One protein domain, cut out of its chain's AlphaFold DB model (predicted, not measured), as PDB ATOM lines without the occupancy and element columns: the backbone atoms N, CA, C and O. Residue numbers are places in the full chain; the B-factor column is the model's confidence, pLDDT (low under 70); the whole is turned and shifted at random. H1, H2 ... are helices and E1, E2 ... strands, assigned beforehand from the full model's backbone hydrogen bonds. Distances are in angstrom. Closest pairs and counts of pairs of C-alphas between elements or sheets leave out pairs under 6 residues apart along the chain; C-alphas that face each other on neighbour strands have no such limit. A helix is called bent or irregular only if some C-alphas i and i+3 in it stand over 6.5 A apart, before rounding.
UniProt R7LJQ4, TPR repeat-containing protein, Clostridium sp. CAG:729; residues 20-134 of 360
ATOM      1  N   PHE A  20     524.330 292.154 378.053       92.44
ATOM      2  CA  PHE A  20     523.618 291.982 376.797       92.44
ATOM      3  C   PHE A  20     523.609 290.519 376.366       92.44
ATOM      4  O   PHE A  20     524.401 289.720 376.858       92.44
ATOM      5  N   TYR A  21     522.717 290.188 375.440       91.75
ATOM      6  CA  TYR A  21     522.752 288.945 374.675       91.75
ATOM      7  C   TYR A  21     522.105 289.160 373.301       91.75
ATOM      8  O   TYR A  21     521.281 290.065 373.132       91.75
ATOM      9  N   ASN A  22     522.436 288.303 372.334       90.12
ATOM     10  CA  ASN A  22     521.820 288.311 371.006       90.12
ATOM     11  C   ASN A  22     520.795 287.176 370.877       90.12
ATOM     12  O   ASN A  22     521.032 286.058 371.332       90.12
ATOM     13  N   VAL A  23     519.636 287.453 370.273       86.81
ATOM     14  CA  VAL A  23     518.597 286.458 369.954       86.81
ATOM     15  C   VAL A  23     517.971 286.781 368.600       86.81
ATOM     16  O   VAL A  23     517.337 287.826 368.436       86.81
ATOM     17  N   LYS A  24     518.066 285.837 367.652       87.25
ATOM     18  CA  LYS A  24     517.419 285.905 366.326       87.25
ATOM     19  C   LYS A  24     517.723 287.219 365.580       87.25
ATOM     20  O   LYS A  24     516.792 287.898 365.156       87.25
ATOM     21  N   GLY A  25     518.995 287.618 365.502       88.88
ATOM     22  CA  GLY A  25     519.408 288.856 364.825       88.88
ATOM     23  C   GLY A  25     519.123 290.154 365.594       88.88
ATOM     24  O   GLY A  25     519.280 291.235 365.043       88.88
ATOM     25  N   ASN A  26     518.681 290.067 366.855       92.88
ATOM     26  CA  ASN A  26     518.405 291.219 367.716       92.88
ATOM     27  C   ASN A  26     519.378 291.242 368.890       92.88
ATOM     28  O   ASN A  26     519.576 290.205 369.528       92.88
ATOM     29  N   THR A  27     519.870 292.417 369.269       94.50
ATOM     30  CA  THR A  27     520.571 292.607 370.544       94.50
ATOM     31  C   THR A  27     519.608 293.072 371.632       94.50
ATOM     32  O   THR A  27     518.824 294.001 371.434       94.50
ATOM     33  N   VAL A  28     519.691 292.462 372.815       95.06
ATOM     34  CA  VAL A  28     519.005 292.930 374.024       95.06
ATOM     35  C   VAL A  28     520.046 293.400 375.027       95.06
ATOM     36  O   VAL A  28     520.844 292.596 375.504       95.06
ATOM     37  N   LEU A  29     520.028 294.688 375.364       94.94
ATOM     38  CA  LEU A  29     520.855 295.273 376.419       94.94
ATOM     39  C   LEU A  29     520.126 295.221 377.766       94.94
ATOM     40  O   LEU A  29     518.902 295.310 377.820       94.94
ATOM     41  N   ARG A  30     520.868 295.109 378.863       93.38
ATOM     42  CA  ARG A  30     520.346 295.090 380.232       93.38
ATOM     43  C   ARG A  30     520.171 296.504 380.770       93.38
ATOM     44  O   ARG A  30     521.065 297.334 380.634       93.38
ATOM     45  N   GLY A  31     519.059 296.758 381.447       92.56
ATOM     46  CA  GLY A  31     518.842 297.979 382.215       92.56
ATOM     47  C   GLY A  31     519.560 297.986 383.561       92.56
ATOM     48  O   GLY A  31     520.057 296.967 384.050       92.56
ATOM     49  N   ILE A  32     519.621 299.167 384.178       92.69
ATOM     50  CA  ILE A  32     520.110 299.305 385.558       92.69
ATOM     51  C   ILE A  32     519.138 298.596 386.506       92.69
ATOM     52  O   ILE A  32     519.555 297.833 387.376       92.69
ATOM     53  N   LEU A  33     517.833 298.739 386.245       87.50
ATOM     54  CA  LEU A  33     516.821 297.812 386.741       87.50
ATOM     55  C   LEU A  33     516.983 296.478 386.009       87.50
ATOM     56  O   LEU A  33     516.565 296.328 384.865       87.50
ATOM     57  N   LYS A  34     517.622 295.519 386.681       84.88
ATOM     58  CA  LYS A  34     518.120 294.265 386.096       84.88
ATOM     59  C   LYS A  34     517.074 293.408 385.374       84.88
ATOM     60  O   LYS A  34     517.481 292.617 384.528       84.88
ATOM     61  N   GLU A  35     515.797 293.557 385.718       88.00
ATOM     62  CA  GLU A  35     514.653 292.859 385.109       88.00
ATOM     63  C   GLU A  35     514.198 293.485 383.781       88.00
ATOM     64  O   GLU A  35     513.462 292.862 383.013       88.00
ATOM     65  N   ILE A  36     514.624 294.717 383.497       92.00
ATOM     66  CA  ILE A  36     514.275 295.469 382.291       92.00
ATOM     67  C   ILE A  36     515.411 295.339 381.281       92.00
ATOM     68  O   ILE A  36     516.590 295.452 381.618       92.00
ATOM     69  N   GLY A  37     515.050 295.106 380.024       94.31
ATOM     70  CA  GLY A  37     515.958 295.060 378.890       94.31
ATOM     71  C   GLY A  37     515.514 295.991 377.770       94.31
ATOM     72  O   GLY A  37     514.342 296.351 377.660       94.31
ATOM     73  N   TYR A  38     516.462 296.349 376.915       96.19
ATOM     74  CA  TYR A  38     516.267 297.231 375.772       96.19
ATOM     75  C   TYR A  38     516.642 296.471 374.504       96.19
ATOM     76  O   TYR A  38     517.815 296.175 374.266       96.19
ATOM     77  N   ARG A  39     515.628 296.087 373.726       96.19
ATOM     78  CA  ARG A  39     515.782 295.308 372.496       96.19
ATOM     79  C   ARG A  39     515.956 296.229 371.294       96.19
ATOM     80  O   ARG A  39     515.123 297.103 371.060       96.19
ATOM     81  N   TYR A  40     516.977 295.942 370.499       96.25
ATOM     82  CA  TYR A  40     517.246 296.545 369.199       96.25
ATOM     83  C   TYR A  40     516.981 295.517 368.104       96.25
ATOM     84  O   TYR A  40     517.324 294.346 368.259       96.25
ATOM     85  N   ALA A  41     516.381 295.947 366.993       93.69
ATOM     86  CA  ALA A  41     516.007 295.071 365.877       93.69
ATOM     87  C   ALA A  41     517.200 294.568 365.035       93.69
ATOM     88  O   ALA A  41     517.001 293.938 364.001       93.69
ATOM     89  N   ILE A  42     518.425 294.881 365.458       93.19
ATOM     90  CA  ILE A  42     519.680 294.540 364.788       93.19
ATOM     91  C   ILE A  42     520.673 293.972 365.800       93.19
ATOM     92  O   ILE A  42     520.573 294.250 367.002       93.19
ATOM     93  N   GLU A  43     521.664 293.233 365.307       93.94
ATOM     94  CA  GLU A  43     522.853 292.900 366.086       93.94
ATOM     95  C   GLU A  43     523.790 294.106 366.125       93.94
ATOM     96  O   GLU A  43     524.221 294.627 365.095       93.94
ATOM     97  N   LEU A  44     524.072 294.591 367.332       93.69
ATOM     98  CA  LEU A  44     524.920 295.759 367.511       93.69
ATOM     99  C   LEU A  44     526.396 295.414 367.246       93.69
ATOM    100  O   LEU A  44     526.869 294.368 367.695       93.69
ATOM    101  N   PRO A  45     527.161 296.312 366.592       93.94
ATOM    102  CA  PRO A  45     528.598 296.131 366.411       93.94
ATOM    103  C   PRO A  45     529.343 296.008 367.744       93.94
ATOM    104  O   PRO A  45     528.992 296.669 368.727       93.94
ATOM    105  N   GLN A  46     530.436 295.240 367.755       89.88
ATOM    106  CA  GLN A  46     531.257 295.016 368.953       89.88
ATOM    107  C   GLN A  46     531.808 296.307 369.574       89.88
ATOM    108  O   GLN A  46     531.913 296.412 370.797       89.88
ATOM    109  N   GLU A  47     532.104 297.321 368.761       92.12
ATOM    110  CA  GLU A  47     532.528 298.639 369.242       92.12
ATOM    111  C   GLU A  47     531.439 299.304 370.101       92.12
ATOM    112  O   GLU A  47     531.700 299.706 371.238       92.12
ATOM    113  N   LYS A  48     530.186 299.320 369.614       93.31
ATOM    114  CA  LYS A  48     529.041 299.845 370.375       93.31
ATOM    115  C   LYS A  48     528.813 299.041 371.650       93.31
ATOM    116  O   LYS A  48     528.624 299.631 372.711       93.31
ATOM    117  N   LEU A  49     528.859 297.709 371.568       91.88
ATOM    118  CA  LEU A  49     528.704 296.826 372.729       91.88
ATOM    119  C   LEU A  49     529.775 297.088 373.797       91.88
ATOM    120  O   LEU A  49     529.467 297.121 374.989       91.88
ATOM    121  N   THR A  50     531.015 297.338 373.381       90.38
ATOM    122  CA  THR A  50     532.130 297.639 374.286       90.38
ATOM    123  C   THR A  50     531.907 298.953 375.041       90.38
ATOM    124  O   THR A  50     532.046 298.985 376.270       90.38
ATOM    125  N   GLU A  51     531.508 300.020 374.343       94.06
ATOM    126  CA  GLU A  51     531.268 301.333 374.961       94.06
ATOM    127  C   GLU A  51     530.022 301.330 375.861       94.06
ATOM    128  O   GLU A  51     530.043 301.839 376.986       94.06
ATOM    129  N   VAL A  52     528.957 300.654 375.427       94.31
ATOM    130  CA  VAL A  52     527.750 300.431 376.231       94.31
ATOM    131  C   VAL A  52     528.081 299.649 377.496       94.31
ATOM    132  O   VAL A  52     527.631 300.026 378.578       94.31
ATOM    133  N   ASN A  53     528.893 298.592 377.400       91.06
ATOM    134  CA  ASN A  53     529.290 297.783 378.548       91.06
ATOM    135  C   ASN A  53     530.122 298.597 379.553       91.06
ATOM    136  O   ASN A  53     529.926 298.524 380.769       91.06
ATOM    137  N   LYS A  54     531.045 299.424 379.058       91.19
ATOM    138  CA  LYS A  54     531.804 300.362 379.890       91.19
ATOM    139  C   LYS A  54     530.878 301.352 380.602       91.19
ATOM    140  O   LYS A  54     530.998 301.523 381.817       91.19
ATOM    141  N   THR A  55     529.923 301.938 379.884       94.81
ATOM    142  CA  THR A  55     528.963 302.897 380.447       94.81
ATOM    143  C   THR A  55     528.019 302.242 381.453       94.81
ATOM    144  O   THR A  55     527.839 302.767 382.548       94.81
ATOM    145  N   TYR A  56     527.495 301.053 381.153       94.19
ATOM    146  CA  TYR A  56     526.659 300.265 382.061       94.19
ATOM    147  C   TYR A  56     527.354 300.000 383.400       94.19
ATOM    148  O   TYR A  56     526.771 300.172 384.472       94.19
ATOM    149  N   ARG A  57     528.635 299.609 383.354       90.44
ATOM    150  CA  ARG A  57     529.437 299.388 384.562       90.44
ATOM    151  C   ARG A  57     529.666 300.685 385.331       90.44
ATOM    152  O   ARG A  57     529.533 300.679 386.549       90.44
ATOM    153  N   LYS A  58     529.942 301.797 384.639       92.56
ATOM    154  CA  LYS A  58     530.060 303.123 385.267       92.56
ATOM    155  C   LYS A  58     528.769 303.513 385.997       92.56
ATOM    156  O   LYS A  58     528.843 303.926 387.149       92.56
ATOM    157  N   MET A  59     527.608 303.336 385.367       94.56
ATOM    158  CA  MET A  59     526.307 303.650 385.971       94.56
ATOM    159  C   MET A  59     525.996 302.764 387.178       94.56
ATOM    160  O   MET A  59     525.552 303.275 388.199       94.56
ATOM    161  N   ASN A  60     526.303 301.463 387.118       91.38
ATOM    162  CA  ASN A  60     526.184 300.581 388.283       91.38
ATOM    163  C   ASN A  60     527.096 301.006 389.440       91.38
ATOM    164  O   ASN A  60     526.682 300.953 390.594       91.38
ATOM    165  N   THR A  61     528.331 301.427 389.156       89.81
ATOM    166  CA  THR A  61     529.223 301.953 390.197       89.81
ATOM    167  C   THR A  61     528.648 303.220 390.821       89.81
ATOM    168  O   THR A  61     528.620 303.316 392.040       89.81
ATOM    169  N   ILE A  62     528.149 304.160 390.011       92.56
ATOM    170  CA  ILE A  62     527.512 305.393 390.503       92.56
ATOM    171  C   ILE A  62     526.320 305.057 391.401       92.56
ATOM    172  O   ILE A  62     526.260 305.541 392.524       92.56
ATOM    173  N   LEU A  63     525.419 304.193 390.933       93.62
ATOM    174  CA  LEU A  63     524.259 303.742 391.693       93.62
ATOM    175  C   LEU A  63     524.661 303.151 393.047       93.62
ATOM    176  O   LEU A  63     524.162 303.593 394.074       93.62
ATOM    177  N   ASN A  64     525.585 302.185 393.061       90.31
ATOM    178  CA  ASN A  64     526.018 301.540 394.301       90.31
ATOM    179  C   ASN A  64     526.687 302.530 395.262       90.31
ATOM    180  O   ASN A  64     526.486 302.432 396.469       90.31
ATOM    181  N   SER A  65     527.460 303.488 394.743       90.75
ATOM    182  CA  SER A  65     528.064 304.545 395.557       90.75
ATOM    183  C   SER A  65     527.013 305.482 396.151       90.75
ATOM    184  O   SER A  65     527.104 305.799 397.331       90.75
ATOM    185  N   LEU A  66     526.012 305.901 395.368       94.19
ATOM    186  CA  LEU A  66     524.913 306.741 395.855       94.19
ATOM    187  C   LEU A  66     524.120 306.023 396.945       94.19
ATOM    188  O   LEU A  66     523.973 306.559 398.035       94.19
ATOM    189  N   VAL A  67     523.731 304.772 396.696       92.31
ATOM    190  CA  VAL A  67     523.054 303.906 397.672       92.31
ATOM    191  C   VAL A  67     523.868 303.772 398.963       92.31
ATOM    192  O   VAL A  67     523.321 303.896 400.056       92.31
ATOM    193  N   ALA A  68     525.181 303.542 398.867       91.06
ATOM    194  CA  ALA A  68     526.039 303.442 400.045       91.06
ATOM    195  C   ALA A  68     526.098 304.762 400.832       91.06
ATOM    196  O   ALA A  68     525.997 304.747 402.056       91.06
ATOM    197  N   VAL A  69     526.231 305.898 400.140       93.81
ATOM    198  CA  VAL A  69     526.233 307.229 400.765       93.81
ATOM    199  C   VAL A  69     524.888 307.521 401.425       93.81
ATOM    200  O   VAL A  69     524.871 307.963 402.567       93.81
ATOM    201  N   GLU A  70     523.773 307.226 400.762       94.00
ATOM    202  CA  GLU A  70     522.423 307.387 401.312       94.00
ATOM    203  C   GLU A  70     522.231 306.584 402.598       94.00
ATOM    204  O   GLU A  70     521.741 307.125 403.586       94.00
ATOM    205  N   LEU A  71     522.673 305.321 402.625       92.31
ATOM    206  CA  LEU A  71     522.606 304.484 403.824       92.31
ATOM    207  C   LEU A  71     523.470 305.037 404.961       92.31
ATOM    208  O   LEU A  71     523.017 305.086 406.103       92.31
ATOM    209  N   ILE A  72     524.695 305.482 404.663       92.38
ATOM    210  CA  ILE A  72     525.579 306.091 405.665       92.38
ATOM    211  C   ILE A  72     524.947 307.373 406.217       92.38
ATOM    212  O   ILE A  72     524.864 307.540 407.431       92.38
ATOM    213  N   LEU A  73     524.450 308.256 405.351       93.75
ATOM    214  CA  LEU A  73     523.776 309.483 405.773       93.75
ATOM    215  C   LEU A  73     522.534 309.177 406.606       93.75
ATOM    216  O   LEU A  73     522.320 309.821 407.626       93.75
ATOM    217  N   TYR A  74     521.751 308.167 406.235       94.19
ATOM    218  CA  TYR A  74     520.589 307.749 407.011       94.19
ATOM    219  C   TYR A  74     520.980 307.267 408.414       94.19
ATOM    220  O   TYR A  74     520.386 307.690 409.405       94.19
ATOM    221  N   ILE A  75     522.030 306.449 408.528       93.19
ATOM    222  CA  ILE A  75     522.541 306.001 409.830       93.19
ATOM    223  C   ILE A  75     522.966 307.201 410.689       93.19
ATOM    224  O   ILE A  75     522.543 307.314 411.837       93.19
ATOM    225  N   TYR A  76     523.765 308.118 410.141       94.50
ATOM    226  CA  TYR A  76     524.363 309.208 410.920       94.50
ATOM    227  C   TYR A  76     523.423 310.386 411.192       94.50
ATOM    228  O   TYR A  76     523.555 311.031 412.229       94.50
ATOM    229  N   LEU A  77     522.496 310.686 410.283       94.19
ATOM    230  CA  LEU A  77     521.586 311.830 410.406       94.19
ATOM    231  C   LEU A  77     520.229 311.448 411.001       94.19
ATOM    232  O   LEU A  77     519.541 312.321 411.525       94.19
ATOM    233  N   VAL A  78     519.840 310.170 410.929       93.75
ATOM    234  CA  VAL A  78     518.536 309.697 411.413       93.75
ATOM    235  C   VAL A  78     518.698 308.678 412.535       93.75
ATOM    236  O   VAL A  78     518.235 308.926 413.642       93.75
ATOM    237  N   ILE A  79     519.370 307.549 412.303       94.12
ATOM    238  CA  ILE A  79     519.411 306.476 413.312       94.12
ATOM    239  C   ILE A  79     520.146 306.929 414.573       94.12
ATOM    240  O   ILE A  79     519.614 306.790 415.669       94.12
ATOM    241  N   PHE A  80     521.353 307.480 414.436       94.69
ATOM    242  CA  PHE A  80     522.166 307.859 415.588       94.69
ATOM    243  C   PHE A  80     521.555 308.985 416.437       94.69
ATOM    244  O   PHE A  80     521.468 308.808 417.653       94.69
ATOM    245  N   PRO A  81     521.094 310.114 415.863       95.06
ATOM    246  CA  PRO A  81     520.566 311.219 416.660       95.06
ATOM    247  C   PRO A  81     519.230 310.901 417.340       95.06
ATOM    248  O   PRO A  81     518.969 311.441 418.409       95.06
ATOM    249  N   PHE A  82     518.414 310.024 416.743       95.31
ATOM    250  CA  PHE A  82     517.068 309.683 417.223       95.31
ATOM    251  C   PHE A  82     516.971 308.269 417.816       95.31
ATOM    252  O   PHE A  82     515.878 307.723 417.973       95.31
ATOM    253  N   PHE A  83     518.102 307.633 418.132       95.44
ATOM    254  CA  PHE A  83     518.122 306.249 418.612       95.44
ATOM    255  C   PHE A  83     517.250 306.039 419.848       95.44
ATOM    256  O   PHE A  83     516.473 305.088 419.911       95.44
ATOM    257  N   THR A  84     517.345 306.934 420.830       94.81
ATOM    258  CA  THR A  84     516.579 306.805 422.073       94.81
ATOM    259  C   THR A  84     515.083 306.972 421.878       94.81
ATOM    260  O   THR A  84     514.295 306.356 422.589       94.81
ATOM    261  N   GLU A  85     514.692 307.792 420.918       95.12
ATOM    262  CA  GLU A  85     513.324 308.033 420.509       95.12
ATOM    263  C   GLU A  85     512.781 306.779 419.826       95.12
ATOM    264  O   GLU A  85     511.727 306.292 420.225       95.12
ATOM    265  N   PHE A  86     513.541 306.186 418.896       94.81
ATOM    266  CA  PHE A  86     513.163 304.926 418.257       94.81
ATOM    267  C   PHE A  86     512.968 303.803 419.272       94.81
ATOM    268  O   PHE A  86     511.951 303.119 419.235       94.81
ATOM    269  N   MET A  87     513.885 303.636 420.222       93.56
ATOM    270  CA  MET A  87     513.795 302.556 421.210       93.56
ATOM    271  C   MET A  87     512.606 302.690 422.178       93.56
ATOM    272  O   MET A  87     512.228 301.709 422.811       93.56
ATOM    273  N   LYS A  88     511.989 303.875 422.279       93.88
ATOM    274  CA  LYS A  88     510.763 304.109 423.067       93.88
ATOM    275  C   LYS A  88     509.476 303.858 422.276       93.88
ATOM    276  O   LYS A  88     508.396 303.832 422.862       93.88
ATOM    277  N   MET A  89     509.561 303.724 420.954       95.12
ATOM    278  CA  MET A  89     508.401 303.527 420.087       95.12
ATOM    279  C   MET A  89     508.004 302.044 419.995       95.12
ATOM    280  O   MET A  89     508.829 301.157 420.218       95.12
ATOM    281  N   PRO A  90     506.753 301.737 419.596       96.06
ATOM    282  CA  PRO A  90     506.353 300.368 419.289       96.06
ATOM    283  C   PRO A  90     507.223 299.761 418.182       96.06
ATOM    284  O   PRO A  90     507.429 300.386 417.140       96.06
ATOM    285  N   VAL A  91     507.664 298.512 418.365       93.25
ATOM    286  CA  VAL A  91     508.605 297.816 417.462       93.25
ATOM    287  C   VAL A  91     508.172 297.882 415.994       93.25
ATOM    288  O   VAL A  91     508.988 298.159 415.121       93.25
ATOM    289  N   ILE A  92     506.880 297.693 415.709       93.50
ATOM    290  CA  ILE A  92     506.346 297.725 414.338       93.50
ATOM    291  C   ILE A  92     506.548 299.106 413.695       93.50
ATOM    292  O   ILE A  92     506.953 299.189 412.537       93.50
ATOM    293  N   ALA A  93     506.315 300.189 414.442       92.94
ATOM    294  CA  ALA A  93     506.500 301.549 413.941       92.94
ATOM    295  C   ALA A  93     507.977 301.831 413.632       92.94
ATOM    296  O   ALA A  93     508.291 302.399 412.587       92.94
ATOM    297  N   VAL A  94     508.885 301.370 414.497       93.94
ATOM    298  CA  VAL A  94     510.336 301.494 414.290       93.94
ATOM    299  C   VAL A  94     510.774 300.732 413.045       93.94
ATOM    300  O   VAL A  94     511.450 301.300 412.194       93.94
ATOM    301  N   VAL A  95     510.347 299.476 412.887       91.75
ATOM    302  CA  VAL A  95     510.668 298.665 411.703       91.75
ATOM    303  C   VAL A  95     510.184 299.354 410.430       91.75
ATOM    304  O   VAL A  95     510.929 299.424 409.457       91.75
ATOM    305  N   ILE A  96     508.973 299.911 410.439       89.88
ATOM    306  CA  ILE A  96     508.428 300.671 409.311       89.88
ATOM    307  C   ILE A  96     509.300 301.892 408.992       89.88
ATOM    308  O   ILE A  96     509.705 302.060 407.844       89.88
ATOM    309  N   LEU A  97     509.635 302.721 409.985       89.31
ATOM    310  CA  LEU A  97     510.430 303.937 409.782       89.31
ATOM    311  C   LEU A  97     511.854 303.627 409.304       89.31
ATOM    312  O   LEU A  97     512.336 304.275 408.374       89.31
ATOM    313  N   LEU A  98     512.491 302.616 409.901       91.31
ATOM    314  CA  LEU A  98     513.858 302.198 409.589       91.31
ATOM    315  C   LEU A  98     513.981 301.433 408.265       91.31
ATOM    316  O   LEU A  98     515.091 301.305 407.755       91.31
ATOM    317  N   SER A  99     512.879 300.930 407.698       90.25
ATOM    318  CA  SER A  99     512.896 300.179 406.432       90.25
ATOM    319  C   SER A  99     512.258 300.927 405.263       90.25
ATOM    320  O   SER A  99     512.887 301.035 404.214       90.25
ATOM    321  N   LEU A 100     511.046 301.472 405.407       88.62
ATOM    322  CA  LEU A 100     510.303 302.045 404.279       88.62
ATOM    323  C   LEU A 100     510.926 303.341 403.767       88.62
ATOM    324  O   LEU A 100     511.030 303.519 402.555       88.62
ATOM    325  N   ILE A 101     511.355 304.227 404.668       84.44
ATOM    326  CA  ILE A 101     511.967 305.508 404.294       84.44
ATOM    327  C   ILE A 101     513.241 305.282 403.466       84.44
ATOM    328  O   ILE A 101     513.288 305.762 402.330       84.44
ATOM    329  N   PRO A 102     514.252 304.528 403.951       89.88
ATOM    330  CA  PRO A 102     515.439 304.279 403.147       89.88
ATOM    331  C   PRO A 102     515.110 303.475 401.887       89.88
ATOM    332  O   PRO A 102     515.641 303.797 400.831       89.88
ATOM    333  N   LEU A 103     514.194 302.500 401.934       91.50
ATOM    334  CA  LEU A 103     513.810 301.735 400.742       91.50
ATOM    335  C   LEU A 103     513.220 302.628 399.640       91.50
ATOM    336  O   LEU A 103     513.552 302.450 398.469       91.50
ATOM    337  N   MET A 104     512.381 303.599 400.004       90.75
ATOM    338  CA  MET A 104     511.805 304.555 399.060       90.75
ATOM    339  C   MET A 104     512.882 305.462 398.451       90.75
ATOM    340  O   MET A 104     512.900 305.636 397.232       90.75
ATOM    341  N   CYS A 105     513.798 305.997 399.266       89.44
ATOM    342  CA  CYS A 105     514.923 306.805 398.782       89.44
ATOM    343  C   CYS A 105     515.794 306.012 397.800       89.44
ATOM    344  O   CYS A 105     516.021 306.455 396.675       89.44
ATOM    345  N   LEU A 106     516.171 304.789 398.183       91.44
ATOM    346  CA  LEU A 106     516.948 303.885 397.343       91.44
ATOM    347  C   LEU A 106     516.231 303.615 396.016       91.44
ATOM    348  O   LEU A 106     516.839 303.684 394.948       91.44
ATOM    349  N   TYR A 107     514.926 303.339 396.060       92.06
ATOM    350  CA  TYR A 107     514.125 303.089 394.866       92.06
ATOM    351  C   TYR A 107     514.089 304.295 393.914       92.06
ATOM    352  O   TYR A 107     514.255 304.127 392.704       92.06
ATOM    353  N   LEU A 108     513.946 305.515 394.443       93.00
ATOM    354  CA  LEU A 108     514.014 306.746 393.650       93.00
ATOM    355  C   LEU A 108     515.383 306.907 392.976       93.00
ATOM    356  O   LEU A 108     515.444 307.188 391.778       93.00
ATOM    357  N   THR A 109     516.474 306.646 393.698       94.00
ATOM    358  CA  THR A 109     517.837 306.676 393.145       94.00
ATOM    359  C   THR A 109     518.002 305.680 391.999       94.00
ATOM    360  O   THR A 109     518.543 306.024 390.943       94.00
ATOM    361  N   TYR A 110     517.458 304.469 392.138       93.00
ATOM    362  CA  TYR A 110     517.415 303.487 391.053       93.00
ATOM    363  C   TYR A 110     516.658 303.996 389.822       93.00
ATOM    364  O   TYR A 110     517.160 303.852 388.703       93.00
ATOM    365  N   ILE A 111     515.473 304.592 390.004       93.06
ATOM    366  CA  ILE A 111     514.676 305.150 388.900       93.06
ATOM    367  C   ILE A 111     515.470 306.230 388.162       93.06
ATOM    368  O   ILE A 111     515.562 306.186 386.935       93.06
ATOM    369  N   ILE A 112     516.072 307.166 388.899       94.38
ATOM    370  CA  ILE A 112     516.823 308.290 388.329       94.38
ATOM    371  C   ILE A 112     518.023 307.781 387.524       94.38
ATOM    372  O   ILE A 112     518.191 308.157 386.362       94.38
ATOM    373  N   VAL A 113     518.837 306.885 388.091       95.44
ATOM    374  CA  VAL A 113     520.007 306.342 387.382       95.44
ATOM    375  C   VAL A 113     519.583 305.514 386.167       95.44
ATOM    376  O   VAL A 113     520.212 305.608 385.110       95.44
ATOM    377  N   ASN A 114     518.501 304.733 386.272       94.12
ATOM    378  CA  ASN A 114     517.982 303.983 385.133       94.12
ATOM    379  C   ASN A 114     517.492 304.913 384.017       94.12
ATOM    380  O   ASN A 114     517.799 304.653 382.859       94.12
ATOM    381  N   TYR A 115     516.796 306.002 384.350       94.44
ATOM    382  CA  TYR A 115     516.358 307.007 383.382       94.44
ATOM    383  C   TYR A 115     517.541 307.671 382.663       94.44
ATOM    384  O   TYR A 115     517.535 307.798 381.439       94.44
ATOM    385  N   ILE A 116     518.599 308.030 383.397       96.31
ATOM    386  CA  ILE A 116     519.829 308.589 382.811       96.31
ATOM    387  C   ILE A 116     520.470 307.587 381.842       96.31
ATOM    388  O   ILE A 116     520.881 307.958 380.740       96.31
ATOM    389  N   TYR A 117     520.542 306.311 382.227       96.31
ATOM    390  CA  TYR A 117     521.093 305.266 381.366       96.31
ATOM    391  C   TYR A 117     520.218 305.005 380.131       96.31
ATOM    392  O   TYR A 117     520.739 304.856 379.029       96.31
ATOM    393  N   GLU A 118     518.897 305.006 380.294       95.38
ATOM    394  CA  GLU A 118     517.930 304.868 379.205       95.38
ATOM    395  C   GLU A 118     518.065 306.015 378.189       95.38
ATOM    396  O   GLU A 118     518.147 305.777 376.984       95.38
ATOM    397  N   SER A 119     518.194 307.253 378.676       95.81
ATOM    398  CA  SER A 119     518.449 308.437 377.851       95.81
ATOM    399  C   SER A 119     519.777 308.335 377.088       95.81
ATOM    400  O   SER A 119     519.840 308.623 375.889       95.81
ATOM    401  N   TYR A 120     520.834 307.839 377.742       97.06
ATOM    402  CA  TYR A 120     522.110 307.553 377.081       97.06
ATOM    403  C   TYR A 120     521.953 306.534 375.944       97.06
ATOM    404  O   TYR A 120     522.438 306.778 374.838       97.06
ATOM    405  N   LEU A 121     521.253 305.421 376.183       96.31
ATOM    406  CA  LEU A 121     521.021 304.391 375.169       96.31
ATOM    407  C   LEU A 121     520.231 304.927 373.970       96.31
ATOM    408  O   LEU A 121     520.595 304.647 372.825       96.31
ATOM    409  N   ALA A 122     519.195 305.729 374.226       95.00
ATOM    410  CA  ALA A 122     518.373 306.341 373.185       95.00
ATOM    411  C   ALA A 122     519.199 307.284 372.300       95.00
ATOM    412  O   ALA A 122     519.088 307.246 371.076       95.00
ATOM    413  N   LYS A 123     520.069 308.096 372.914       96.00
ATOM    414  CA  LYS A 123     520.913 309.066 372.208       96.00
ATOM    415  C   LYS A 123     522.084 308.422 371.459       96.00
ATOM    416  O   LYS A 123     522.436 308.885 370.380       96.00
ATOM    417  N   TYR A 124     522.716 307.399 372.035       95.94
ATOM    418  CA  TYR A 124     523.933 306.795 371.479       95.94
ATOM    419  C   TYR A 124     523.648 305.691 370.451       95.94
ATOM    420  O   TYR A 124     524.376 305.543 369.467       95.94
ATOM    421  N   ILE A 125     522.595 304.896 370.668       94.25
ATOM    422  CA  ILE A 125     522.260 303.762 369.796       94.25
ATOM    423  C   ILE A 125     521.063 304.083 368.909       94.25
ATOM    424  O   ILE A 125     521.120 303.801 367.714       94.25
ATOM    425  N   GLY A 126     520.010 304.664 369.486       92.44
ATOM    426  CA  GLY A 126     518.747 304.942 368.810       92.44
ATOM    427  C   GLY A 126     517.557 304.307 369.524       92.44
ATOM    428  O   GLY A 126     517.618 303.974 370.710       92.44
ATOM    429  N   THR A 127     516.459 304.136 368.793       92.88
ATOM    430  CA  THR A 127     515.201 303.611 369.329       92.88
ATOM    431  C   THR A 127     515.314 302.139 369.726       92.88
ATOM    432  O   THR A 127     515.957 301.329 369.059       92.88
ATOM    433  N   PHE A 128     514.667 301.787 370.832       96.06
ATOM    434  CA  PHE A 128     514.609 300.426 371.359       96.06
ATOM    435  C   PHE A 128     513.204 300.103 371.855       96.06
ATOM    436  O   PHE A 128     512.418 300.989 372.191       96.06
ATOM    437  N   GLN A 129     512.910 298.810 371.966       95.75
ATOM    438  CA  GLN A 129     511.710 298.309 372.622       95.75
ATOM    439  C   GLN A 129     512.059 297.817 374.030       95.75
ATOM    440  O   GLN A 129     512.970 297.001 374.199       95.75
ATOM    441  N   LYS A 130     511.321 298.275 375.047       95.62
ATOM    442  CA  LYS A 130     511.449 297.732 376.406       95.62
ATOM    443  C   LYS A 130     510.930 296.298 376.435       95.62
ATOM    444  O   LYS A 130     509.831 296.015 375.967       95.62
ATOM    445  N   VAL A 131     511.728 295.401 376.994       94.88
ATOM    446  CA  VAL A 131     511.423 293.975 377.140       94.88
ATOM    447  C   VAL A 131     511.833 293.499 378.528       94.88
ATOM    448  O   VAL A 131     512.569 294.182 379.234       94.88
ATOM    449  N   LYS A 132     511.392 292.307 378.927       93.38
ATOM    450  CA  LYS A 132     511.913 291.659 380.133       93.38
ATOM    451  C   LYS A 132     513.316 291.110 379.856       93.38
ATOM    452  O   LYS A 132     513.509 290.392 378.874       93.38
ATOM    453  N   PHE A 133     514.288 291.427 380.706       90.44
ATOM    454  CA  PHE A 133     515.654 290.920 380.579       90.44
ATOM    455  C   PHE A 133     515.794 289.582 381.311       90.44
ATOM    456  O   PHE A 133     516.102 289.533 382.498       90.44
ATOM    457  N   GLN A 134     515.557 288.482 380.596       85.75
ATOM    458  CA  GLN A 134     515.687 287.119 381.124       85.75
ATOM    459  C   GLN A 134     516.637 286.293 380.247       85.75
ATOM    460  O   GLN A 134     516.203 285.635 379.293       85.75
TER     461      GLN A 134
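AT A GLANCE: This is residues 20 to 134 of the 360 residues of the protein "TPR repeat-containing protein" of Clostridium sp. CAG:729 (UniProt R7LJQ4). Picture a long helical hairpin with a small twisted sheet at one end: H1 runs out, short H2 makes the turn at the far end, and H3 comes back, its arm H3b beside H1. The sheet E1 E2 E3 E4, antiparallel in that order, is only grazed by H1 and H3b. The printed part has 115 residues, with three named helices and four named strands in the order E1 E2 E3 H1 H2 H3 E4, of mixed class. It is loose, a rod spanning 61 by 22 by 18 A, with a radius of gyration of the C-alphas of 19.1 A.

HOW THE PARTS SIT: Start at E1, residues 20 to 23, a hairpin with E2, residues 26 to 30; N 23 and O 26 are 2.9 A apart, within hydrogen-bond range. E2 forms a hairpin with E3, residues 36 to 40, where N 38 and O 29 are 2.8 A apart; E1 E2 E3 are a meander, each strand the antiparallel neighbour of the one before. H3, residues 91 to 124, is one helix by its hydrogen bonds but bent, with C-alphas 98 and 101 6.5 A apart; its arms H3a, residues 91 to 98, and H3b, residues 101 to 124, stand at a shallow tilt of 30 degrees. H1, residues 46 to 79, touches H3b, opposite ways at a shallow tilt of 20 degrees, the closest C-alphas being those of Val 67 and Leu 106, 6.1 A. H2, residues 83 to 88, is close to but not clearly touching H3a, the closest C-alphas being those of Phe 86 and Val 94, 6.0 A. Edge strand E4, residues 129 to 132, is antiparallel to E3, with N 37 and O 131 2.8 A apart. In H1, H2, H3a and H3b every O i to N i+4 pair is within hydrogen-bond range.

IN THESE COORDINATES: Find C-alpha 20 at (523.618, 291.982, 376.797), where E1 begins. H1 runs 47.3 A from C-alpha 46 at (531.257, 295.016, 368.953), and H3b runs 35.0 A. E4 ends at C-alpha 132, (511.913, 291.659, 380.133).

THE WHOLE: The C-alphas of Gly 25 and Lys 88, the two farthest apart, are 60.8 A apart. Residues 87 to 93, of which 91 to 93 belong to H3, stand free. The printed part has no cut, its links between named elements are tight, and no printed residue is under 70 in pLDDT.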